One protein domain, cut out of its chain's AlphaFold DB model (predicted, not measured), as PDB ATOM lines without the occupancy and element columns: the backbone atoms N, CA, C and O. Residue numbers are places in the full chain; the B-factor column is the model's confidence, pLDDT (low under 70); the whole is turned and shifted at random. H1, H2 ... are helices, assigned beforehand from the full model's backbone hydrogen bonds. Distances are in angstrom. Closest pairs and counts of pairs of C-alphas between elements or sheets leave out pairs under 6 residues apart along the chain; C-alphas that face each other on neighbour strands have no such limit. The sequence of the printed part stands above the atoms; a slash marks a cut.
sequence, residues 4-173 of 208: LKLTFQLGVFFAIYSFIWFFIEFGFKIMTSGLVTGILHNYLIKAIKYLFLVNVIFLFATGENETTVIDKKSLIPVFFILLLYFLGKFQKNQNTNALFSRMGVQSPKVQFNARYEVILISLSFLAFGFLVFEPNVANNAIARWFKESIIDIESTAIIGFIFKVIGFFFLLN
ATOM      1  N   LEU A   4     151.131 155.316 216.267       88.12
ATOM      2  CA  LEU A   4     150.951 154.462 215.095       88.12
ATOM      3  C   LEU A   4     149.573 154.643 214.457       88.12
ATOM      4  O   LEU A   4     149.483 154.780 213.240       88.12
ATOM      5  N   LYS A   5     148.508 154.713 215.267       89.25
ATOM      6  CA  LYS A   5     147.144 154.931 214.772       89.25
ATOM      7  C   LYS A   5     147.017 156.309 214.127       89.25
ATOM      8  O   LYS A   5     146.480 156.417 213.030       89.25
ATOM      9  N   LEU A   6     147.582 157.334 214.767       88.06
ATOM     10  CA  LEU A   6     147.627 158.688 214.214       88.06
ATOM     11  C   LEU A   6     148.427 158.738 212.904       88.06
ATOM     12  O   LEU A   6     147.984 159.342 211.932       88.06
ATOM     13  N   THR A   7     149.584 158.073 212.856       90.88
ATOM     14  CA  THR A   7     150.430 158.000 211.653       90.88
ATOM     15  C   THR A   7     149.711 157.310 210.500       90.88
ATOM     16  O   THR A   7     149.753 157.796 209.371       90.88
ATOM     17  N   PHE A   8     149.022 156.203 210.781       93.31
ATOM     18  CA  PHE A   8     148.206 155.497 209.802       93.31
ATOM     19  C   PHE A   8     147.080 156.389 209.266       93.31
ATOM     20  O   PHE A   8     146.973 156.569 208.056       93.31
ATOM     21  N   GLN A   9     146.291 156.995 210.158       91.69
ATOM     22  CA  GLN A   9     145.157 157.845 209.790       91.69
ATOM     23  C   GLN A   9     145.597 159.066 208.971       91.69
ATOM     24  O   GLN A   9     145.040 159.333 207.909       91.69
ATOM     25  N   LEU A  10     146.657 159.762 209.396       92.56
ATOM     26  CA  LEU A  10     147.238 160.856 208.613       92.56
ATOM     27  C   LEU A  10     147.773 160.364 207.264       92.56
ATOM     28  O   LEU A  10     147.619 161.057 206.266       92.56
ATOM     29  N   GLY A  11     148.340 159.156 207.201       93.56
ATOM     30  CA  GLY A  11     148.734 158.518 205.945       93.56
ATOM     31  C   GLY A  11     147.579 158.355 204.960       93.56
ATOM     32  O   GLY A  11     147.719 158.702 203.786       93.56
ATOM     33  N   VAL A  12     146.428 157.884 205.446       94.94
ATOM     34  CA  VAL A  12     145.182 157.792 204.669       94.94
ATOM     35  C   VAL A  12     144.747 159.183 204.200       94.94
ATOM     36  O   VAL A  12     144.521 159.386 203.006       94.94
ATOM     37  N   PHE A  13     144.724 160.173 205.096       94.69
ATOM     38  CA  PHE A  13     144.338 161.548 204.762       94.69
ATOM     39  C   PHE A  13     145.260 162.184 203.725       94.69
ATOM     40  O   PHE A  13     144.783 162.806 202.779       94.69
ATOM     41  N   PHE A  14     146.575 161.993 203.837       95.38
ATOM     42  CA  PHE A  14     147.538 162.481 202.851       95.38
ATOM     43  C   PHE A  14     147.315 161.867 201.471       95.38
ATOM     44  O   PHE A  14     147.481 162.556 200.457       95.38
ATOM     45  N   ALA A  15     146.959 160.583 201.420       95.44
ATOM     46  CA  ALA A  15     146.675 159.884 200.177       95.44
ATOM     47  C   ALA A  15     145.389 160.411 199.524       95.44
ATOM     48  O   ALA A  15     145.427 160.792 198.353       95.44
ATOM     49  N   ILE A  16     144.296 160.521 200.287       96.25
ATOM     50  CA  ILE A  16     143.017 161.052 199.796       96.25
ATOM     51  C   ILE A  16     143.164 162.516 199.376       96.25
ATOM     52  O   ILE A  16     142.765 162.885 198.275       96.25
ATOM     53  N   TYR A  17     143.817 163.343 200.192       96.12
ATOM     54  CA  TYR A  17     144.114 164.730 199.844       96.12
ATOM     55  C   TYR A  17     144.869 164.824 198.512       96.12
ATOM     56  O   TYR A  17     144.510 165.607 197.632       96.12
ATOM     57  N   SER A  18     145.916 164.008 198.341       93.88
ATOM     58  CA  SER A  18     146.715 164.002 197.112       93.88
ATOM     59  C   SER A  18     145.894 163.556 195.901       93.88
ATOM     60  O   SER A  18     146.132 164.058 194.803       93.88
ATOM     61  N   PHE A  19     144.936 162.651 196.102       95.12
ATOM     62  CA  PHE A  19     144.001 162.193 195.082       95.12
ATOM     63  C   PHE A  19     142.989 163.276 194.689       95.12
ATOM     64  O   PHE A  19     142.854 163.563 193.504       95.12
ATOM     65  N   ILE A  20     142.352 163.954 195.650       95.12
ATOM     66  CA  ILE A  20     141.458 165.091 195.364       95.12
ATOM     67  C   ILE A  20     142.229 166.173 194.601       95.12
ATOM     68  O   ILE A  20     141.795 166.654 193.555       95.12
ATOM     69  N   TRP A  21     143.425 166.517 195.082       94.44
ATOM     70  CA  TRP A  21     144.252 167.535 194.448       94.44
ATOM     71  C   TRP A  21     144.701 167.148 193.032       94.44
ATOM     72  O   TRP A  21     144.860 168.017 192.177       94.44
ATOM     73  N   PHE A  22     144.896 165.856 192.759       92.88
ATOM     74  CA  PHE A  22     145.189 165.378 191.409       92.88
ATOM     75  C   PHE A  22     144.074 165.751 190.418       92.88
ATOM     76  O   PHE A  22     144.387 166.226 189.328       92.88
ATOM     77  N   PHE A  23     142.796 165.634 190.799       93.25
ATOM     78  CA  PHE A  23     141.687 166.071 189.941       93.25
ATOM     79  C   PHE A  23     141.641 167.584 189.753       93.25
ATOM     80  O   PHE A  23     141.340 168.048 188.657       93.25
ATOM     81  N   ILE A  24     141.994 168.355 190.782       91.75
ATOM     82  CA  ILE A  24     142.092 169.816 190.678       91.75
ATOM     83  C   ILE A  24     143.178 170.199 189.663       91.75
ATOM     84  O   ILE A  24     142.921 170.968 188.739       91.75
ATOM     85  N   GLU A  25     144.380 169.621 189.777       89.75
ATOM     86  CA  GLU A  25     145.465 169.834 188.809       89.75
ATOM     87  C   GLU A  25     145.069 169.385 187.396       89.75
ATOM     88  O   GLU A  25     145.426 170.041 186.419       89.75
ATOM     89  N   PHE A  26     144.340 168.276 187.274       88.56
ATOM     90  CA  PHE A  26     143.847 167.776 185.994       88.56
ATOM     91  C   PHE A  26     142.831 168.732 185.359       88.56
ATOM     92  O   PHE A  26     142.967 169.067 184.183       88.56
ATOM     93  N   GLY A  27     141.877 169.238 186.143       88.81
ATOM     94  CA  GLY A  27     140.903 170.235 185.701       88.81
ATOM     95  C   GLY A  27     141.580 171.513 185.211       88.81
ATOM     96  O   GLY A  27     141.316 171.955 184.092       88.81
ATOM     97  N   PHE A  28     142.534 172.047 185.983       86.06
ATOM     98  CA  PHE A  28     143.324 173.201 185.548       86.06
ATOM     99  C   PHE A  28     144.070 172.926 184.243       86.06
ATOM    100  O   PHE A  28     143.999 173.743 183.332       86.06
ATOM    101  N   LYS A  29     144.722 171.764 184.111       84.50
ATOM    102  CA  LYS A  29     145.452 171.394 182.888       84.50
ATOM    103  C   LYS A  29     144.558 171.314 181.655       84.50
ATOM    104  O   LYS A  29     145.002 171.720 180.587       84.50
ATOM    105  N   ILE A  30     143.329 170.806 181.788       87.44
ATOM    106  CA  ILE A  30     142.361 170.790 180.682       87.44
ATOM    107  C   ILE A  30     141.986 172.222 180.292       87.44
ATOM    108  O   ILE A  30     142.009 172.556 179.110       87.44
ATOM    109  N   MET A  31     141.692 173.079 181.273       84.56
ATOM    110  CA  MET A  31     141.306 174.472 181.024       84.56
ATOM    111  C   MET A  31     142.438 175.307 180.415       84.56
ATOM    112  O   MET A  31     142.188 176.165 179.576       84.56
ATOM    113  N   THR A  32     143.685 175.062 180.818       80.25
ATOM    114  CA  THR A  32     144.868 175.774 180.313       80.25
ATOM    115  C   THR A  32     145.540 175.057 179.141       80.25
ATOM    116  O   THR A  32     146.678 175.387 178.801       80.25
ATOM    117  N   SER A  33     144.886 174.051 178.550       70.50
ATOM    118  CA  SER A  33     145.443 173.273 177.443       70.50
ATOM    119  C   SER A  33     145.796 174.203 176.277       70.50
ATOM    120  O   SER A  33     144.927 174.860 175.711       70.50
ATOM    121  N   GLY A  34     147.091 174.304 175.957       63.81
ATOM    122  CA  GLY A  34     147.627 175.194 174.915       63.81
ATOM    123  C   GLY A  34     148.411 176.412 175.423       63.81
ATOM    124  O   GLY A  34     149.143 177.017 174.643       63.81
ATOM    125  N   LEU A  35     148.347 176.749 176.716       64.50
ATOM    126  CA  LEU A  35     149.187 177.799 177.304       64.50
ATOM    127  C   LEU A  35     150.529 177.214 177.760       64.50
ATOM    128  O   LEU A  35     150.578 176.217 178.484       64.50
ATOM    129  N   VAL A  36     151.638 177.853 177.374       62.25
ATOM    130  CA  VAL A  36     152.963 177.535 177.923       62.25
ATOM    131  C   VAL A  36     152.975 177.983 179.383       62.25
ATOM    132  O   VAL A  36     153.229 179.142 179.700       62.25
ATOM    133  N   THR A  37     152.655 177.067 180.292       64.56
ATOM    134  CA  THR A  37     152.680 177.345 181.727       64.56
ATOM    135  C   THR A  37     154.118 177.616 182.157       64.56
ATOM    136  O   THR A  37     154.972 176.728 182.100       64.56
ATOM    137  N   GLY A  38     154.397 178.850 182.577       71.31
ATOM    138  CA  GLY A  38     155.704 179.235 183.096       71.31
ATOM    139  C   GLY A  38     156.057 178.505 184.397       71.31
ATOM    140  O   GLY A  38     155.189 178.025 185.128       71.31
ATOM    141  N   ILE A  39     157.350 178.477 184.723       73.31
ATOM    142  CA  ILE A  39     157.890 177.873 185.955       73.31
ATOM    143  C   ILE A  39     157.158 178.408 187.200       73.31
ATOM    144  O   ILE A  39     156.785 177.640 188.085       73.31
ATOM    145  N   LEU A  40     156.884 179.715 187.231       76.81
ATOM    146  CA  LEU A  40     156.216 180.397 188.339       76.81
ATOM    147  C   LEU A  40     154.785 179.892 188.583       76.81
ATOM    148  O   LEU A  40     154.398 179.696 189.731       76.81
ATOM    149  N   HIS A  41     154.024 179.604 187.523       80.25
ATOM    150  CA  HIS A  41     152.663 179.075 187.639       80.25
ATOM    151  C   HIS A  41     152.648 177.706 188.335       80.25
ATOM    152  O   HIS A  41     151.871 177.479 189.262       80.25
ATOM    153  N   ASN A  42     153.574 176.820 187.955       81.31
ATOM    154  CA  ASN A  42     153.685 175.488 188.550       81.31
ATOM    155  C   ASN A  42     154.046 175.552 190.043       81.31
ATOM    156  O   ASN A  42     153.486 174.806 190.848       81.31
ATOM    157  N   TYR A  43     154.951 176.459 190.428       84.56
ATOM    158  CA  TYR A  43     155.306 176.650 191.836       84.56
ATOM    159  C   TYR A  43     154.192 177.328 192.643       84.56
ATOM    160  O   TYR A  43     154.015 176.968 193.803       84.56
ATOM    161  N   LEU A  44     153.393 178.223 192.050       86.88
ATOM    162  CA  LEU A  44     152.219 178.801 192.717       86.88
ATOM    163  C   LEU A  44     151.154 177.748 193.018       86.88
ATOM    164  O   LEU A  44     150.711 177.647 194.159       86.88
ATOM    165  N   ILE A  45     150.789 176.907 192.044       87.50
ATOM    166  CA  ILE A  45     149.840 175.803 192.277       87.50
ATOM    167  C   ILE A  45     150.357 174.892 193.393       87.50
ATOM    168  O   ILE A  45     149.605 174.474 194.274       87.50
ATOM    169  N   LYS A  46     151.664 174.615 193.396       89.81
ATOM    170  CA  LYS A  46     152.297 173.793 194.426       89.81
ATOM    171  C   LYS A  46     152.324 174.468 195.802       89.81
ATOM    172  O   LYS A  46     152.144 173.778 196.802       89.81
ATOM    173  N   ALA A  47     152.497 175.787 195.863       90.44
ATOM    174  CA  ALA A  47     152.401 176.558 197.098       90.44
ATOM    175  C   ALA A  47     150.990 176.477 197.681       90.44
ATOM    176  O   ALA A  47     150.821 176.110 198.842       90.44
ATOM    177  N   ILE A  48     149.979 176.723 196.845       92.31
ATOM    178  CA  ILE A  48     148.567 176.641 197.227       92.31
ATOM    179  C   ILE A  48     148.252 175.232 197.745       92.31
ATOM    180  O   ILE A  48     147.696 175.089 198.831       92.31
ATOM    181  N   LYS A  49     148.707 174.186 197.041       94.38
ATOM    182  CA  LYS A  49     148.609 172.790 197.493       94.38
ATOM    183  C   LYS A  49     149.161 172.611 198.906       94.38
ATOM    184  O   LYS A  49     148.496 172.064 199.776       94.38
ATOM    185  N   TYR A  50     150.395 173.036 199.157       94.62
ATOM    186  CA  TYR A  50     151.029 172.745 200.442       94.62
ATOM    187  C   TYR A  50     150.390 173.543 201.586       94.62
ATOM    188  O   TYR A  50     150.167 172.978 202.655       94.62
ATOM    189  N   LEU A  51     150.007 174.800 201.345       93.88
ATOM    190  CA  LEU A  51     149.298 175.625 202.325       93.88
ATOM    191  C   LEU A  51     147.926 175.040 202.683       93.88
ATOM    192  O   LEU A  51     147.596 174.932 203.864       93.88
ATOM    193  N   PHE A  52     147.146 174.602 201.689       93.56
ATOM    194  CA  PHE A  52     145.861 173.952 201.955       93.56
ATOM    195  C   PHE A  52     146.025 172.620 202.673       93.56
ATOM    196  O   PHE A  52     145.253 172.338 203.584       93.56
ATOM    197  N   LEU A  53     147.031 171.823 202.307       95.25
ATOM    198  CA  LEU A  53     147.319 170.579 203.009       95.25
ATOM    199  C   LEU A  53     147.555 170.834 204.500       95.25
ATOM    200  O   LEU A  53     146.935 170.191 205.339       95.25
ATOM    201  N   VAL A  54     148.429 171.788 204.824       94.62
ATOM    202  CA  VAL A  54     148.722 172.174 206.209       94.62
ATOM    203  C   VAL A  54     147.460 172.590 206.950       94.62
ATOM    204  O   VAL A  54     147.220 172.109 208.056       94.62
ATOM    205  N   ASN A  55     146.646 173.439 206.327       93.75
ATOM    206  CA  ASN A  55     145.410 173.923 206.922       93.75
ATOM    207  C   ASN A  55     144.426 172.779 207.219       93.75
ATOM    208  O   ASN A  55     143.965 172.624 208.345       93.75
ATOM    209  N   VAL A  56     144.168 171.915 206.236       92.31
ATOM    210  CA  VAL A  56     143.250 170.778 206.385       92.31
ATOM    211  C   VAL A  56     143.718 169.837 207.495       92.31
ATOM    212  O   VAL A  56     142.923 169.435 208.340       92.31
ATOM    213  N   ILE A  57     145.012 169.523 207.545       92.25
ATOM    214  CA  ILE A  57     145.588 168.645 208.574       92.25
ATOM    215  C   ILE A  57     145.519 169.289 209.960       92.25
ATOM    216  O   ILE A  57     145.215 168.608 210.939       92.25
ATOM    217  N   PHE A  58     145.743 170.600 210.050       90.69
ATOM    218  CA  PHE A  58     145.544 171.343 211.286       90.69
ATOM    219  C   PHE A  58     144.077 171.296 211.738       90.69
ATOM    220  O   PHE A  58     143.812 171.012 212.900       90.69
ATOM    221  N   LEU A  59     143.119 171.485 210.826       88.12
ATOM    222  CA  LEU A  59     141.681 171.414 211.113       88.12
ATOM    223  C   LEU A  59     141.213 170.002 211.514       88.12
ATOM    224  O   LEU A  59     140.255 169.849 212.275       88.12
ATOM    225  N   PHE A  60     141.878 168.953 211.021       86.38
ATOM    226  CA  PHE A  60     141.707 167.592 211.537       86.38
ATOM    227  C   PHE A  60     142.249 167.458 212.960       86.38
ATOM    228  O   PHE A  60     141.619 166.808 213.787       86.38
ATOM    229  N   ALA A  61     143.385 168.089 213.257       83.31
ATOM    230  CA  ALA A  61     144.018 168.018 214.568       83.31
ATOM    231  C   ALA A  61     143.307 168.832 215.661       83.31
ATOM    232  O   ALA A  61     143.436 168.500 216.837       83.31
ATOM    233  N   THR A  62     142.587 169.891 215.287       79.44
ATOM    234  CA  THR A  62     141.911 170.808 216.221       79.44
ATOM    235  C   THR A  62     140.388 170.682 216.242       79.44
ATOM    236  O   THR A  62     139.753 171.213 217.150       79.44
ATOM    237  N   GLY A  63     139.789 170.002 215.260       64.88
ATOM    238  CA  GLY A  63     138.341 169.971 215.063       64.88
ATOM    239  C   GLY A  63     137.556 169.197 216.131       64.88
ATOM    240  O   GLY A  63     137.874 168.057 216.445       64.88
ATOM    241  N   GLU A  64     136.463 169.802 216.599       53.56
ATOM    242  CA  GLU A  64     135.584 169.360 217.699       53.56
ATOM    243  C   GLU A  64     134.534 168.288 217.322       53.56
ATOM    244  O   GLU A  64     133.454 168.256 217.902       53.56
ATOM    245  N   ASN A  65     134.806 167.394 216.364       43.62
ATOM    246  CA  ASN A  65     133.812 166.391 215.946       43.62
ATOM    247  C   ASN A  65     133.966 165.074 216.727       43.62
ATOM    248  O   ASN A  65     134.968 164.369 216.596       43.62
ATOM    249  N   GLU A  66     132.924 164.734 217.488       49.06
ATOM    250  CA  GLU A  66     132.790 163.619 218.444       49.06
ATOM    251  C   GLU A  66     132.985 162.201 217.864       49.06
ATOM    252  O   GLU A  66     133.020 161.223 218.607       49.06
ATOM    253  N   THR A  67     133.150 162.051 216.549       44.94
ATOM    254  CA  THR A  67     133.209 160.740 215.878       44.94
ATOM    255  C   THR A  67     134.618 160.285 215.504       44.94
ATOM    256  O   THR A  67     134.833 159.103 215.235       44.94
ATOM    257  N   THR A  68     135.614 161.173 215.553       45.31
ATOM    258  CA  THR A  68     137.022 160.808 215.352       45.31
ATOM    259  C   THR A  68     137.874 161.485 216.408       45.31
ATOM    260  O   THR A  68     138.142 162.678 216.336       45.31
ATOM    261  N   VAL A  69     138.292 160.695 217.395       43.91
ATOM    262  CA  VAL A  69     139.117 161.099 218.535       43.91
ATOM    263  C   VAL A  69     140.443 161.695 218.036       43.91
ATOM    264  O   VAL A  69     141.415 160.976 217.858       43.91
ATOM    265  N   ILE A  70     140.531 163.000 217.796       51.53
ATOM    266  CA  ILE A  70     141.825 163.680 217.717       51.53
ATOM    267  C   ILE A  70     141.862 164.654 218.886       51.53
ATOM    268  O   ILE A  70     141.254 165.714 218.884       51.53
ATOM    269  N   ASP A  71     142.508 164.188 219.953       54.00
ATOM    270  CA  ASP A  71     142.644 164.892 221.222       54.00
ATOM    271  C   ASP A  71     143.428 166.202 221.019       54.00
ATOM    272  O   ASP A  71     144.459 166.199 220.332       54.00
ATOM    273  N   LYS A  72     142.988 167.296 221.664       52.03
ATOM    274  CA  LYS A  72     143.573 168.652 221.586       52.03
ATOM    275  C   LYS A  72     145.073 168.683 221.960       52.03
ATOM    276  O   LYS A  72     145.774 169.634 221.630       52.03
ATOM    277  N   LYS A  73     145.609 167.617 222.578       55.34
ATOM    278  CA  LYS A  73     147.046 167.412 222.872       55.34
ATOM    279  C   LYS A  73     147.894 166.854 221.709       55.34
ATOM    280  O   LYS A  73     149.094 166.649 221.880       55.34
ATOM    281  N   SER A  74     147.322 166.619 220.526       68.06
ATOM    282  CA  SER A  74     147.982 165.875 219.433       68.06
ATOM    283  C   SER A  74     148.733 166.738 218.404       68.06
ATOM    284  O   SER A  74     149.202 166.210 217.399       68.06
ATOM    285  N   LEU A  75     148.898 168.048 218.619       84.38
ATOM    286  CA  LEU A  75     149.518 168.931 217.615       84.38
ATOM    287  C   LEU A  75     150.999 168.623 217.353       84.38
ATOM    288  O   LEU A  75     151.432 168.645 216.204       84.38
ATOM    289  N   ILE A  76     151.765 168.290 218.397       87.06
ATOM    290  CA  ILE A  76     153.188 167.937 218.272       87.06
ATOM    291  C   ILE A  76     153.381 166.706 217.368       87.06
ATOM    292  O   ILE A  76     154.113 166.808 216.382       87.06
ATOM    293  N   PRO A  77     152.738 165.548 217.623       88.44
ATOM    294  CA  PRO A  77     152.914 164.396 216.745       88.44
ATOM    295  C   PRO A  77     152.358 164.636 215.335       88.44
ATOM    296  O   PRO A  77     152.964 164.170 214.374       88.44
ATOM    297  N   VAL A  78     151.281 165.418 215.176       90.75
ATOM    298  CA  VAL A  78     150.781 165.830 213.849       90.75
ATOM    299  C   VAL A  78     151.841 166.626 213.087       90.75
ATOM    300  O   VAL A  78     152.113 166.316 211.927       90.75
ATOM    301  N   PHE A  79     152.484 167.599 213.737       91.88
ATOM    302  CA  PHE A  79     153.573 168.380 213.154       91.88
ATOM    303  C   PHE A  79     154.723 167.479 212.685       91.88
ATOM    304  O   PHE A  79     155.170 167.593 211.543       91.88
ATOM    305  N   PHE A  80     155.165 166.536 213.524       90.94
ATOM    306  CA  PHE A  80     156.239 165.603 213.165       90.94
ATOM    307  C   PHE A  80     155.858 164.676 212.006       90.94
ATOM    308  O   PHE A  80     156.653 164.477 211.090       90.94
ATOM    309  N   ILE A  81     154.646 164.124 212.002       92.25
ATOM    310  CA  ILE A  81     154.179 163.247 210.920       92.25
ATOM    311  C   ILE A  81     154.071 164.029 209.603       92.25
ATOM    312  O   ILE A  81     154.474 163.533 208.549       92.25
ATOM    313  N   LEU A  82     153.598 165.276 209.658       93.94
ATOM    314  CA  LEU A  82     153.541 166.184 208.516       93.94
ATOM    315  C   LEU A  82     154.946 166.543 207.993       93.94
ATOM    316  O   LEU A  82     155.168 166.558 206.781       93.94
ATOM    317  N   LEU A  83     155.921 166.756 208.884       92.75
ATOM    318  CA  LEU A  83     157.340 166.921 208.536       92.75
ATOM    319  C   LEU A  83     157.876 165.698 207.795       92.75
ATOM    320  O   LEU A  83     158.456 165.835 206.717       92.75
ATOM    321  N   LEU A  84     157.642 164.497 208.326       91.75
ATOM    322  CA  LEU A  84     158.076 163.251 207.694       91.75
ATOM    323  C   LEU A  84     157.404 163.030 206.333       91.75
ATOM    324  O   LEU A  84     158.058 162.560 205.394       91.75
ATOM    325  N   TYR A  85     156.135 163.420 206.193       93.06
ATOM    326  CA  TYR A  85     155.433 163.424 204.911       93.06
ATOM    327  C   TYR A  85     156.126 164.338 203.890       93.06
ATOM    328  O   TYR A  85     156.488 163.878 202.801       93.06
ATOM    329  N   PHE A  86     156.371 165.609 204.233       92.75
ATOM    330  CA  PHE A  86     157.042 166.551 203.332       92.75
ATOM    331  C   PHE A  86     158.469 166.118 203.000       92.75
ATOM    332  O   PHE A  86     158.867 166.185 201.836       92.75
ATOM    333  N   LEU A  87     159.209 165.592 203.976       89.94
ATOM    334  CA  LEU A  87     160.546 165.051 203.761       89.94
ATOM    335  C   LEU A  87     160.518 163.873 202.783       89.94
ATOM    336  O   LEU A  87     161.358 163.775 201.888       89.94
ATOM    337  N   GLY A  88     159.520 162.994 202.896       87.50
ATOM    338  CA  GLY A  88     159.341 161.914 201.935       87.50
ATOM    339  C   GLY A  88     158.982 162.378 200.538       87.50
ATOM    340  O   GLY A  88     159.504 161.830 199.568       87.50
ATOM    341  N   LYS A  89     158.169 163.423 200.427       87.12
ATOM    342  CA  LYS A  89     157.853 164.043 199.143       87.12
ATOM    343  C   LYS A  89     159.076 164.709 198.511       87.12
ATOM    344  O   LYS A  89     159.290 164.559 197.311       87.12
ATOM    345  N   PHE A  90     159.899 165.380 199.313       87.06
ATOM    346  CA  PHE A  90     161.152 165.991 198.877       87.06
ATOM    347  C   PHE A  90     162.132 164.943 198.330       87.06
ATOM    348  O   PHE A  90     162.570 165.050 197.186       87.06
ATOM    349  N   GLN A  91     162.391 163.879 199.101       84.12
ATOM    350  CA  GLN A  91     163.264 162.770 198.694       84.12
ATOM    351  C   GLN A  91     162.766 162.083 197.417       84.12
ATOM    352  O   GLN A  91     163.558 161.800 196.521       84.12
ATOM    353  N   LYS A  92     161.451 161.845 197.305       82.44
ATOM    354  CA  LYS A  92     160.851 161.251 196.104       82.44
ATOM    355  C   LYS A  92     161.094 162.125 194.874       82.44
ATOM    356  O   LYS A  92     161.568 161.619 193.864       82.44
ATOM    357  N   ASN A  93     160.822 163.427 194.974       78.75
ATOM    358  CA  ASN A  93     161.007 164.356 193.858       78.75
ATOM    359  C   ASN A  93     162.482 164.457 193.434       78.75
ATOM    360  O   ASN A  93     162.761 164.542 192.243       78.75
ATOM    361  N   GLN A  94     163.422 164.395 194.379       77.94
ATOM    362  CA  GLN A  94     164.852 164.368 194.077       77.94
ATOM    363  C   GLN A  94     165.267 163.060 193.381       77.94
ATOM    364  O   GLN A  94     165.942 163.091 192.352       77.94
ATOM    365  N   ASN A  95     164.840 161.911 193.915       73.94
ATOM    366  CA  ASN A  95     165.240 160.595 193.414       73.94
ATOM    367  C   ASN A  95     164.646 160.282 192.034       73.94
ATOM    368  O   ASN A  95     165.318 159.698 191.190       73.94
ATOM    369  N   THR A  96     163.412 160.713 191.760       68.69
ATOM    370  CA  THR A  96     162.785 160.532 190.444       68.69
ATOM    371  C   THR A  96     163.623 161.160 189.325       68.69
ATOM    372  O   THR A  96     163.828 160.519 188.298       68.69
ATOM    373  N   ASN A  97     164.195 162.347 189.532       65.88
ATOM    374  CA  ASN A  97     165.048 162.974 188.515       65.88
ATOM    375  C   ASN A  97     166.393 162.263 188.354       65.88
ATOM    376  O   ASN A  97     166.903 162.173 187.242       65.88
ATOM    377  N   ALA A  98     166.946 161.731 189.447       66.56
ATOM    378  CA  ALA A  98     168.175 160.944 189.410       66.56
ATOM    379  C   ALA A  98     167.990 159.596 188.688       66.56
ATOM    380  O   ALA A  98     168.916 159.109 188.047       66.56
ATOM    381  N   LEU A  99     166.807 158.982 188.772       67.94
ATOM    382  CA  LEU A  99     166.499 157.750 188.042       67.94
ATOM    383  C   LEU A  99     166.304 158.014 186.546       67.94
ATOM    384  O   LEU A  99     166.883 157.301 185.730       67.94
ATOM    385  N   PHE A 100     165.557 159.060 186.175       71.12
ATOM    386  CA  PHE A 100     165.376 159.418 184.765       71.12
ATOM    387  C   PHE A 100     166.695 159.812 184.091       71.12
ATOM    388  O   PHE A 100     166.952 159.370 182.972       71.12
ATOM    389  N   SER A 101     167.567 160.555 184.787       68.25
ATOM    390  CA  SER A 101     168.893 160.894 184.261       68.25
ATOM    391  C   SER A 101     169.785 159.664 184.061       68.25
ATOM    392  O   SER A 101     170.508 159.596 183.071       68.25
ATOM    393  N   ARG A 102     169.692 158.657 184.939       74.69
ATOM    394  CA  ARG A 102     170.414 157.377 184.804       74.69
ATOM    395  C   ARG A 102     169.886 156.491 183.676       74.69
ATOM    396  O   ARG A 102     170.643 155.694 183.141       74.69
ATOM    397  N   MET A 103     168.613 156.623 183.310       79.06
ATOM    398  CA  MET A 103     167.985 155.854 182.228       79.06
ATOM    399  C   MET A 103     168.168 156.495 180.841       79.06
ATOM    400  O   MET A 103     167.600 156.008 179.869       79.06
ATOM    401  N   GLY A 104     168.914 157.602 180.734       72.44
ATOM    402  CA  GLY A 104     169.109 158.321 179.468       72.44
ATOM    403  C   GLY A 104     167.838 158.986 178.924       72.44
ATOM    404  O   GLY A 104     167.840 159.516 177.815       72.44
ATOM    405  N   VAL A 105     166.749 158.989 179.698       76.44
ATOM    406  CA  VAL A 105     165.493 159.645 179.340       76.44
ATOM    407  C   VAL A 105     165.622 161.114 179.722       76.44
ATOM    408  O   VAL A 105     165.822 161.438 180.896       76.44
ATOM    409  N   GLN A 106     165.502 162.017 178.742       62.47
ATOM    410  CA  GLN A 106     165.424 163.450 179.023       62.47
ATOM    411  C   GLN A 106     164.316 163.677 180.049       62.47
ATOM    412  O   GLN A 106     163.147 163.378 179.796       62.47
ATOM    413  N   SER A 107     164.705 164.149 181.235       57.88
ATOM    414  CA  SER A 107     163.758 164.373 182.322       57.88
ATOM    415  C   SER A 107     162.631 165.277 181.814       57.88
ATOM    416  O   SER A 107     162.924 166.284 181.157       57.88
ATOM    417  N   PRO A 108     161.352 164.946 182.076       55.38
ATOM    418  CA  PRO A 108     160.254 165.822 181.692       55.38
ATOM    419  C   PRO A 108     160.539 167.226 182.245       55.38
ATOM    420  O   PRO A 108     160.974 167.354 183.386       55.38
ATOM    421  N   LYS A 109     160.317 168.267 181.427       52.38
ATOM    422  CA  LYS A 109     160.687 169.691 181.633       52.38
ATOM    423  C   LYS A 109     160.295 170.337 182.980       52.38
ATOM    424  O   LYS A 109     160.584 171.512 183.193       52.38
ATOM    425  N   VAL A 110     159.665 169.617 183.904       56.59
ATOM    426  CA  VAL A 110     159.488 170.046 185.293       56.59
ATOM    427  C   VAL A 110     160.832 169.909 186.014       56.59
ATOM    428  O   VAL A 110     161.080 168.950 186.738       56.59
ATOM    429  N   GLN A 111     161.724 170.877 185.790       62.62
ATOM    430  CA  GLN A 111     162.988 170.990 186.512       62.62
ATOM    431  C   GLN A 111     162.689 171.178 188.004       62.62
ATOM    432  O   GLN A 111     162.366 172.274 188.473       62.62
ATOM    433  N   PHE A 112     162.754 170.084 188.758       70.75
ATOM    434  CA  PHE A 112     162.792 170.127 190.210       70.75
ATOM    435  C   PHE A 112     163.905 171.067 190.645       70.75
ATOM    436  O   PHE A 112     165.072 170.873 190.306       70.75
ATOM    437  N   ASN A 113     163.539 172.070 191.427       82.19
ATOM    438  CA  ASN A 113     164.494 172.954 192.052       82.19
ATOM    439  C   ASN A 113     164.409 172.750 193.560       82.19
ATOM    440  O   ASN A 113     163.430 173.140 194.201       82.19
ATOM    441  N   ALA A 114     165.455 172.150 194.125       83.12
ATOM    442  CA  ALA A 114     165.528 171.874 195.553       83.12
ATOM    443  C   ALA A 114     165.328 173.140 196.404       83.12
ATOM    444  O   ALA A 114     164.688 173.065 197.449       83.12
ATOM    445  N   ARG A 115     165.807 174.309 195.946       86.56
ATOM    446  CA  ARG A 115     165.656 175.576 196.679       86.56
ATOM    447  C   ARG A 115     164.190 175.984 196.776       86.56
ATOM    448  O   ARG A 115     163.727 176.307 197.864       86.56
ATOM    449  N   TYR A 116     163.450 175.919 195.667       87.31
ATOM    450  CA  TYR A 116     162.024 176.247 195.677       87.31
ATOM    451  C   TYR A 116     161.217 175.244 196.502       87.31
ATOM    452  O   TYR A 116     160.352 175.663 197.261       87.31
ATOM    453  N   GLU A 117     161.525 173.944 196.443       88.62
ATOM    454  CA  GLU A 117     160.853 172.969 197.314       88.62
ATOM    455  C   GLU A 117     161.068 173.262 198.796       88.62
ATOM    456  O   GLU A 117     160.108 173.222 199.561       88.62
ATOM    457  N   VAL A 118     162.304 173.572 199.198       90.75
ATOM    458  CA  VAL A 118     162.610 173.919 200.590       90.75
ATOM    459  C   VAL A 118     161.842 175.171 201.002       90.75
ATOM    460  O   VAL A 118     161.192 175.147 202.039       90.75
ATOM    461  N   ILE A 119     161.827 176.221 200.172       92.50
ATOM    462  CA  ILE A 119     161.058 177.445 200.447       92.50
ATOM    463  C   ILE A 119     159.569 177.130 200.627       92.50
ATOM    464  O   ILE A 119     158.959 177.600 201.584       92.50
ATOM    465  N   LEU A 120     158.982 176.312 199.749       92.56
ATOM    466  CA  LEU A 120     157.571 175.937 199.840       92.56
ATOM    467  C   LEU A 120     157.262 175.137 201.108       92.56
ATOM    468  O   LEU A 120     156.251 175.390 201.764       92.56
ATOM    469  N   ILE A 121     158.121 174.182 201.463       93.56
ATOM    470  CA  ILE A 121     157.971 173.387 202.685       93.56
ATOM    471  C   ILE A 121     158.097 174.296 203.915       93.56
ATOM    472  O   ILE A 121     157.230 174.258 204.786       93.56
ATOM    473  N   SER A 122     159.106 175.168 203.962       94.44
ATOM    474  CA  SER A 122     159.297 176.127 205.053       94.44
ATOM    475  C   SER A 122     158.111 177.078 205.201       94.44
ATOM    476  O   SER A 122     157.613 177.255 206.308       94.44
ATOM    477  N   LEU A 123     157.599 177.633 204.097       95.31
ATOM    478  CA  LEU A 123     156.411 178.490 204.102       95.31
ATOM    479  C   LEU A 123     155.183 177.752 204.655       95.31
ATOM    480  O   LEU A 123     154.387 178.324 205.392       95.31
ATOM    481  N   SER A 124     155.060 176.464 204.344       95.06
ATOM    482  CA  SER A 124     153.970 175.622 204.840       95.06
ATOM    483  C   SER A 124     154.066 175.404 206.353       95.06
ATOM    484  O   SER A 124     153.058 175.473 207.049       95.06
ATOM    485  N   PHE A 125     155.271 175.216 206.894       95.44
ATOM    486  CA  PHE A 125     155.467 175.117 208.343       95.44
ATOM    487  C   PHE A 125     155.309 176.450 209.071       95.44
ATOM    488  O   PHE A 125     154.788 176.461 210.185       95.44
ATOM    489  N   LEU A 126     155.676 177.570 208.443       95.38
ATOM    490  CA  LEU A 126     155.347 178.899 208.961       95.38
ATOM    491  C   LEU A 126     153.831 179.098 209.032       95.38
ATOM    492  O   LEU A 126     153.331 179.569 210.049       95.38
ATOM    493  N   ALA A 127     153.093 178.673 208.002       94.12
ATOM    494  CA  ALA A 127     151.635 178.695 208.024       94.12
ATOM    495  C   ALA A 127     151.065 177.793 209.132       94.12
ATOM    496  O   ALA A 127     150.161 178.219 209.840       94.12
ATOM    497  N   PHE A 128     151.616 176.590 209.348       93.38
ATOM    498  CA  PHE A 128     151.210 175.734 210.471       93.38
ATOM    499  C   PHE A 128     151.425 176.446 211.813       93.38
ATOM    500  O   PHE A 128     150.521 176.476 212.641       93.38
ATOM    501  N   GLY A 129     152.599 177.056 212.013       91.50
ATOM    502  CA  GLY A 129     152.901 177.837 213.212       91.50
ATOM    503  C   GLY A 129     151.936 179.007 213.400       91.50
ATOM    504  O   GLY A 129     151.423 179.198 214.494       91.50
ATOM    505  N   PHE A 130     151.613 179.734 212.328       92.19
ATOM    506  CA  PHE A 130     150.614 180.801 212.354       92.19
ATOM    507  C   PHE A 130     149.229 180.294 212.782       92.19
ATOM    508  O   PHE A 130     148.602 180.903 213.642       92.19
ATOM    509  N   LEU A 131     148.776 179.150 212.258       89.50
ATOM    510  CA  LEU A 131     147.493 178.546 212.642       89.50
ATOM    511  C   LEU A 131     147.453 178.104 214.111       89.50
ATOM    512  O   LEU A 131     146.384 178.106 214.712       89.50
ATOM    513  N   VAL A 132     148.597 177.755 214.711       88.00
ATOM    514  CA  VAL A 132     148.675 177.474 216.156       88.00
ATOM    515  C   VAL A 132     148.354 178.725 216.983       88.00
ATOM    516  O   VAL A 132     147.710 178.598 218.022       88.00
ATOM    517  N   PHE A 133     148.764 179.917 216.532       86.75
ATOM    518  CA  PHE A 133     148.433 181.182 217.199       86.75
ATOM    519  C   PHE A 133     147.012 181.661 216.876       86.75
ATOM    520  O   PHE A 133     146.317 182.137 217.767       86.75
ATOM    521  N   GLU A 134     146.568 181.496 215.627       86.62
ATOM    522  CA  GLU A 134     145.260 181.940 215.129       86.62
ATOM    523  C   GLU A 134     144.436 180.764 214.561       86.62
ATOM    524  O   GLU A 134     144.253 180.641 213.341       86.62
ATOM    525  N   PRO A 135     143.897 179.877 215.420       82.44
ATOM    526  CA  PRO A 135     143.213 178.655 214.985       82.44
ATOM    527  C   PRO A 135     141.915 178.926 214.217       82.44
ATOM    528  O   PRO A 135     141.501 178.110 213.392       82.44
ATOM    529  N   ASN A 136     141.289 180.087 214.428       82.06
ATOM    530  CA  ASN A 136     140.062 180.485 213.735       82.06
ATOM    531  C   ASN A 136     140.262 180.602 212.216       82.06
ATOM    532  O   ASN A 136     139.344 180.323 211.448       82.06
ATOM    533  N   VAL A 137     141.476 180.945 211.769       84.44
ATOM    534  CA  VAL A 137     141.818 181.064 210.342       84.44
ATOM    535  C   VAL A 137     141.796 179.702 209.638       84.44
ATOM    536  O   VAL A 137     141.531 179.616 208.432       84.44
ATOM    537  N   ALA A 138     142.023 178.614 210.383       80.75
ATOM    538  CA  ALA A 138     141.972 177.268 209.829       80.75
ATOM    539  C   ALA A 138     140.551 176.870 209.398       80.75
ATOM    540  O   ALA A 138     140.355 176.123 208.438       80.75
ATOM    541  N   ASN A 139     139.537 177.398 210.085       85.62
ATOM    542  CA  ASN A 139     138.144 177.061 209.836       85.62
ATOM    543  C   ASN A 139     137.535 177.946 208.737       85.62
ATOM    544  O   ASN A 139     136.778 178.877 208.994       85.62
ATOM    545  N   ASN A 140     137.859 177.635 207.482       88.44
ATOM    546  CA  ASN A 140     137.251 178.269 206.312       88.44
ATOM    547  C   ASN A 140     136.452 177.259 205.468       88.44
ATOM    548  O   ASN A 140     136.557 176.046 205.647       88.44
ATOM    549  N   ALA A 141     135.610 177.759 204.557       90.44
ATOM    550  CA  ALA A 141     134.722 176.921 203.743       90.44
ATOM    551  C   ALA A 141     135.485 175.880 202.905       90.44
ATOM    552  O   ALA A 141     135.069 174.729 202.826       90.44
ATOM    553  N   ILE A 142     136.630 176.263 202.335       88.94
ATOM    554  CA  ILE A 142     137.431 175.383 201.477       88.94
ATOM    555  C   ILE A 142     138.082 174.272 202.312       88.94
ATOM    556  O   ILE A 142     138.017 173.104 201.944       88.94
ATOM    557  N   ALA A 143     138.679 174.615 203.456       90.19
ATOM    558  CA  ALA A 143     139.300 173.650 204.358       90.19
ATOM    559  C   ALA A 143     138.273 172.662 204.933       90.19
ATOM    560  O   ALA A 143     138.559 171.467 205.006       90.19
ATOM    561  N   ARG A 144     137.064 173.136 205.274       90.69
ATOM    562  CA  ARG A 144     135.944 172.276 205.688       90.69
ATOM    563  C   ARG A 144     135.505 171.334 204.577       90.69
ATOM    564  O   ARG A 144     135.442 170.136 204.820       90.69
ATOM    565  N   TRP A 145     135.322 171.840 203.358       93.56
ATOM    566  CA  TRP A 145     134.979 171.007 202.205       93.56
ATOM    567  C   TRP A 145     136.020 169.909 201.955       93.56
ATOM    568  O   TRP A 145     135.660 168.753 201.750       93.56
ATOM    569  N   PHE A 146     137.317 170.234 202.033       93.94
ATOM    570  CA  PHE A 146     138.381 169.229 201.926       93.94
ATOM    571  C   PHE A 146     138.323 168.206 203.062       93.94
ATOM    572  O   PHE A 146     138.473 167.014 202.807       93.94
ATOM    573  N   LYS A 147     138.124 168.659 204.305       91.44
ATOM    574  CA  LYS A 147     138.006 167.786 205.478       91.44
ATOM    575  C   LYS A 147     136.847 166.801 205.315       91.44
ATOM    576  O   LYS A 147     137.057 165.602 205.459       91.44
ATOM    577  N   GLU A 148     135.659 167.300 204.993       92.62
ATOM    578  CA  GLU A 148     134.447 166.502 204.770       92.62
ATOM    579  C   GLU A 148     134.645 165.524 203.608       92.62
ATOM    580  O   GLU A 148     134.494 164.322 203.792       92.62
ATOM    581  N   SER A 149     135.154 166.002 202.467       94.50
ATOM    582  CA  SER A 149     135.446 165.149 201.305       94.50
ATOM    583  C   SER A 149     136.425 164.019 201.634       94.50
ATOM    584  O   SER A 149     136.294 162.907 201.126       94.50
ATOM    585  N   ILE A 150     137.430 164.283 202.478       94.06
ATOM    586  CA  ILE A 150     138.383 163.257 202.909       94.06
ATOM    587  C   ILE A 150     137.690 162.194 203.771       94.06
ATOM    588  O   ILE A 150     137.927 161.006 203.555       94.06
ATOM    589  N   ILE A 151     136.831 162.604 204.709       92.12
ATOM    590  CA  ILE A 151     136.073 161.695 205.586       92.12
ATOM    591  C   ILE A 151     135.083 160.848 204.768       92.12
ATOM    592  O   ILE A 151     134.981 159.635 204.970       92.12
ATOM    593  N   ASP A 152     134.396 161.453 203.802       94.12
ATOM    594  CA  ASP A 152     133.436 160.764 202.934       94.12
ATOM    595  C   ASP A 152     134.130 159.705 202.061       94.12
ATOM    596  O   ASP A 152     133.676 158.563 201.939       94.12
ATOM    597  N   ILE A 153     135.298 160.037 201.502       94.19
ATOM    598  CA  ILE A 153     136.094 159.091 200.712       94.19
ATOM    599  C   ILE A 153     136.666 157.971 201.593       94.19
ATOM    600  O   ILE A 153     136.677 156.813 201.174       94.19
ATOM    601  N   GLU A 154     137.130 158.282 202.808       92.75
ATOM    602  CA  GLU A 154     137.630 157.276 203.752       92.75
ATOM    603  C   GLU A 154     136.533 156.285 204.174       92.75
ATOM    604  O   GLU A 154     136.795 155.083 204.303       92.75
ATOM    605  N   SER A 155     135.316 156.780 204.405       92.00
ATOM    606  CA  SER A 155     134.178 155.973 204.860       92.00
ATOM    607  C   SER A 155     133.523 155.155 203.742       92.00
ATOM    608  O   SER A 155     132.839 154.167 204.017       92.00
ATOM    609  N   THR A 156     133.784 155.491 202.477       94.50
ATOM    610  CA  THR A 156     133.317 154.715 201.324       94.50
ATOM    611  C   THR A 156     133.954 153.320 201.309       94.50
ATOM    612  O   THR A 156     135.170 153.193 201.384       94.50
ATOM    613  N   ALA A 157     133.167 152.250 201.146       89.12
ATOM    614  CA  ALA A 157     133.638 150.869 201.331       89.12
ATOM    615  C   ALA A 157     134.882 150.486 200.493       89.12
ATOM    616  O   ALA A 157     135.961 150.255 201.043       89.12
ATOM    617  N   ILE A 158     134.753 150.419 199.161       92.38
ATOM    618  CA  ILE A 158     135.845 149.966 198.276       92.38
ATOM    619  C   ILE A 158     136.954 151.021 198.198       92.38
ATOM    620  O   ILE A 158     138.137 150.707 198.315       92.38
ATOM    621  N   ILE A 159     136.571 152.286 198.020       91.56
ATOM    622  CA  ILE A 159     137.516 153.392 197.839       91.56
ATOM    623  C   ILE A 159     138.317 153.629 199.128       91.56
ATOM    624  O   ILE A 159     139.547 153.697 199.095       91.56
ATOM    625  N   GLY A 160     137.646 153.664 200.277       91.75
ATOM    626  CA  GLY A 160     138.269 153.801 201.587       91.75
ATOM    627  C   GLY A 160     139.212 152.647 201.915       91.75
ATOM    628  O   GLY A 160     140.285 152.878 202.471       91.75
ATOM    629  N   PHE A 161     138.889 151.411 201.511       95.31
ATOM    630  CA  PHE A 161     139.815 150.279 201.640       95.31
ATOM    631  C   PHE A 161     141.125 150.508 200.869       95.31
ATOM    632  O   PHE A 161     142.203 150.323 201.434       95.31
ATOM    633  N   ILE A 162     141.055 150.980 199.619       95.88
ATOM    634  CA  ILE A 162     142.247 151.295 198.812       95.88
ATOM    635  C   ILE A 162     143.110 152.345 199.522       95.88
ATOM    636  O   ILE A 162     144.323 152.170 199.659       95.88
ATOM    637  N   PHE A 163     142.498 153.412 200.039       96.50
ATOM    638  CA  PHE A 163     143.242 154.442 200.761       96.50
ATOM    639  C   PHE A 163     143.821 153.953 202.090       96.50
ATOM    640  O   PHE A 163     144.929 154.359 202.437       96.50
ATOM    641  N   LYS A 164     143.156 153.031 202.794       95.38
ATOM    642  CA  LYS A 164     143.704 152.356 203.984       95.38
ATOM    643  C   LYS A 164     144.941 151.522 203.652       95.38
ATOM    644  O   LYS A 164     145.919 151.584 204.393       95.38
ATOM    645  N   VAL A 165     144.959 150.820 202.517       96.56
ATOM    646  CA  VAL A 165     146.166 150.118 202.036       96.56
ATOM    647  C   VAL A 165     147.302 151.111 201.763       96.56
ATOM    648  O   VAL A 165     148.436 150.888 202.181       96.56
ATOM    649  N   ILE A 166     147.012 152.253 201.132       94.12
ATOM    650  CA  ILE A 166     148.019 153.306 200.913       94.12
ATOM    651  C   ILE A 166     148.517 153.881 202.252       94.12
ATOM    652  O   ILE A 166     149.722 154.066 202.430       94.12
ATOM    653  N   GLY A 167     147.618 154.117 203.211       93.75
ATOM    654  CA  GLY A 167     147.955 154.565 204.563       93.75
ATOM    655  C   GLY A 167     148.845 153.575 205.317       93.75
ATOM    656  O   GLY A 167     149.765 153.983 206.025       93.75
ATOM    657  N   PHE A 168     148.652 152.272 205.099       95.38
ATOM    658  CA  PHE A 168     149.529 151.233 205.636       95.38
ATOM    659  C   PHE A 168     150.953 151.339 205.069       95.38
ATOM    660  O   PHE A 168     151.919 151.373 205.832       95.38
ATOM    661  N   PHE A 169     151.106 151.493 203.749       94.50
ATOM    662  CA  PHE A 169     152.426 151.718 203.144       94.50
ATOM    663  C   PHE A 169     153.071 153.028 203.597       94.50
ATOM    664  O   PHE A 169     154.290 153.096 203.757       94.50
ATOM    665  N   PHE A 170     152.273 154.068 203.834       93.38
ATOM    666  CA  PHE A 170     152.768 155.311 204.408       93.38
ATOM    667  C   PHE A 170     153.347 155.099 205.813       93.38
ATOM    668  O   PHE A 170     154.453 155.570 206.089       93.38
ATOM    669  N   LEU A 171     152.647 154.347 206.668       93.81
ATOM    670  CA  LEU A 171     153.128 153.978 207.997       93.81
ATOM    671  C   LEU A 171     154.439 153.189 207.913       93.81
ATOM    672  O   LEU A 171     155.397 153.552 208.595       93.81
ATOM    673  N   LEU A 172     154.522 152.174 207.044       93.12
ATOM    674  CA  LEU A 172     155.761 151.414 206.834       93.12
ATOM    675  C   LEU A 172     156.917 152.324 206.408       93.12
ATOM    676  O   LEU A 172     158.003 152.263 206.977       93.12
ATOM    677  N   ASN A 173     156.668 153.218 205.451       89.88
ATOM    678  CA  ASN A 173     157.662 154.170 204.971       89.88
ATOM    679  C   ASN A 173     158.150 155.116 206.081       89.88
ATOM    680  O   ASN A 173     159.343 155.411 206.149       89.88
TER     681      ASN A 173
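Overview. This is residues 4 to 173 of the 208 residues of an uncharacterized protein of Cryomorphaceae bacterium (UniProt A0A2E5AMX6). Three long helices, H2, H3 and H4, run back and forth roughly along the longest axis as a loose, splayed bundle, and a fourth long helix, H1, slants across beside H2, while H6 and H7 meet at a corner and run across the longest axis. Residues 4 to 16 of H1 pack on H7 and residues 12 to 17 on H6; residues 30 to 36 stick out. The printed part has 170 residues with seven named helices, H1 to H7 in chain order, and no named strand, an all-helix class. It is compact, with a radius of gyration of the C-alphas of 16.9 A, yet elongated, spanning 52 by 33 by 30 A.

Arrangement. H1, residues 4 to 31, and H2, residues 39 to 62, form a helical hairpin at a steep tilt of 35.5 degrees, only just past shallow. They only just touch, with 3 pairs of C-alphas within 8 A, through residues 10 to 21 and 49 to 57; the closest C-alphas, of Tyr 17 and Leu 53, are 7.4 A apart. H2, H3, residues 75 to 102, and H4, residues 114 to 133, form an up-and-down bundle, each running against the one before. Residues 57 to 62 of H2 touch residues 75 to 78 of H3, closest at the C-alphas of Ala 61 and Leu 75, 6.4 A. H2 and H4 touch at a shallow tilt of 32 degrees, the same way, with the C-alphas of Leu 51 and Ser 124 closest at 5.3 A. H2 is the hub; among the others it touches are H5, residues 135 to 138, and H6, residues 141 to 155. H6 touches H7, residues 157 to 173, only at the corner, about perpendicular at 81 degrees, with the C-alphas of Glu 154 and Gly 160 closest at 4.1 A. H1 touches H7 at a steep tilt of 67 degrees, with the C-alphas of Val 12 and Gly 167 closest at 4.3 A. H4 and H7 are apart. Every O i to N i+4 pair is within hydrogen-bond range in H1, H2, H4, H6 and H7, and 23 of 24 in H3; H5 is too short for such a pair.

Along the chain. H1 begins at C-alpha 4 (150.951, 154.462, 215.095) and is 40.7 A long. H2 is 34.9 A, H3 40.6 A, H4 29.1 A, H6 21.0 A and H7 24.5 A long. H7 ends at C-alpha 173 (157.662, 154.170, 204.971).

Size, cuts and confidence. The C-alphas farthest apart, of Glu 66 and Gly 104, are 53.5 A apart. The printed part has no cut. The links H2 to H3 and H3 to H4 are long. Mean pLDDT of the printed part is 84.3; residues 34 to 37, 63 to 74, 96 to 99, 101 and 106 to 111 are under 70.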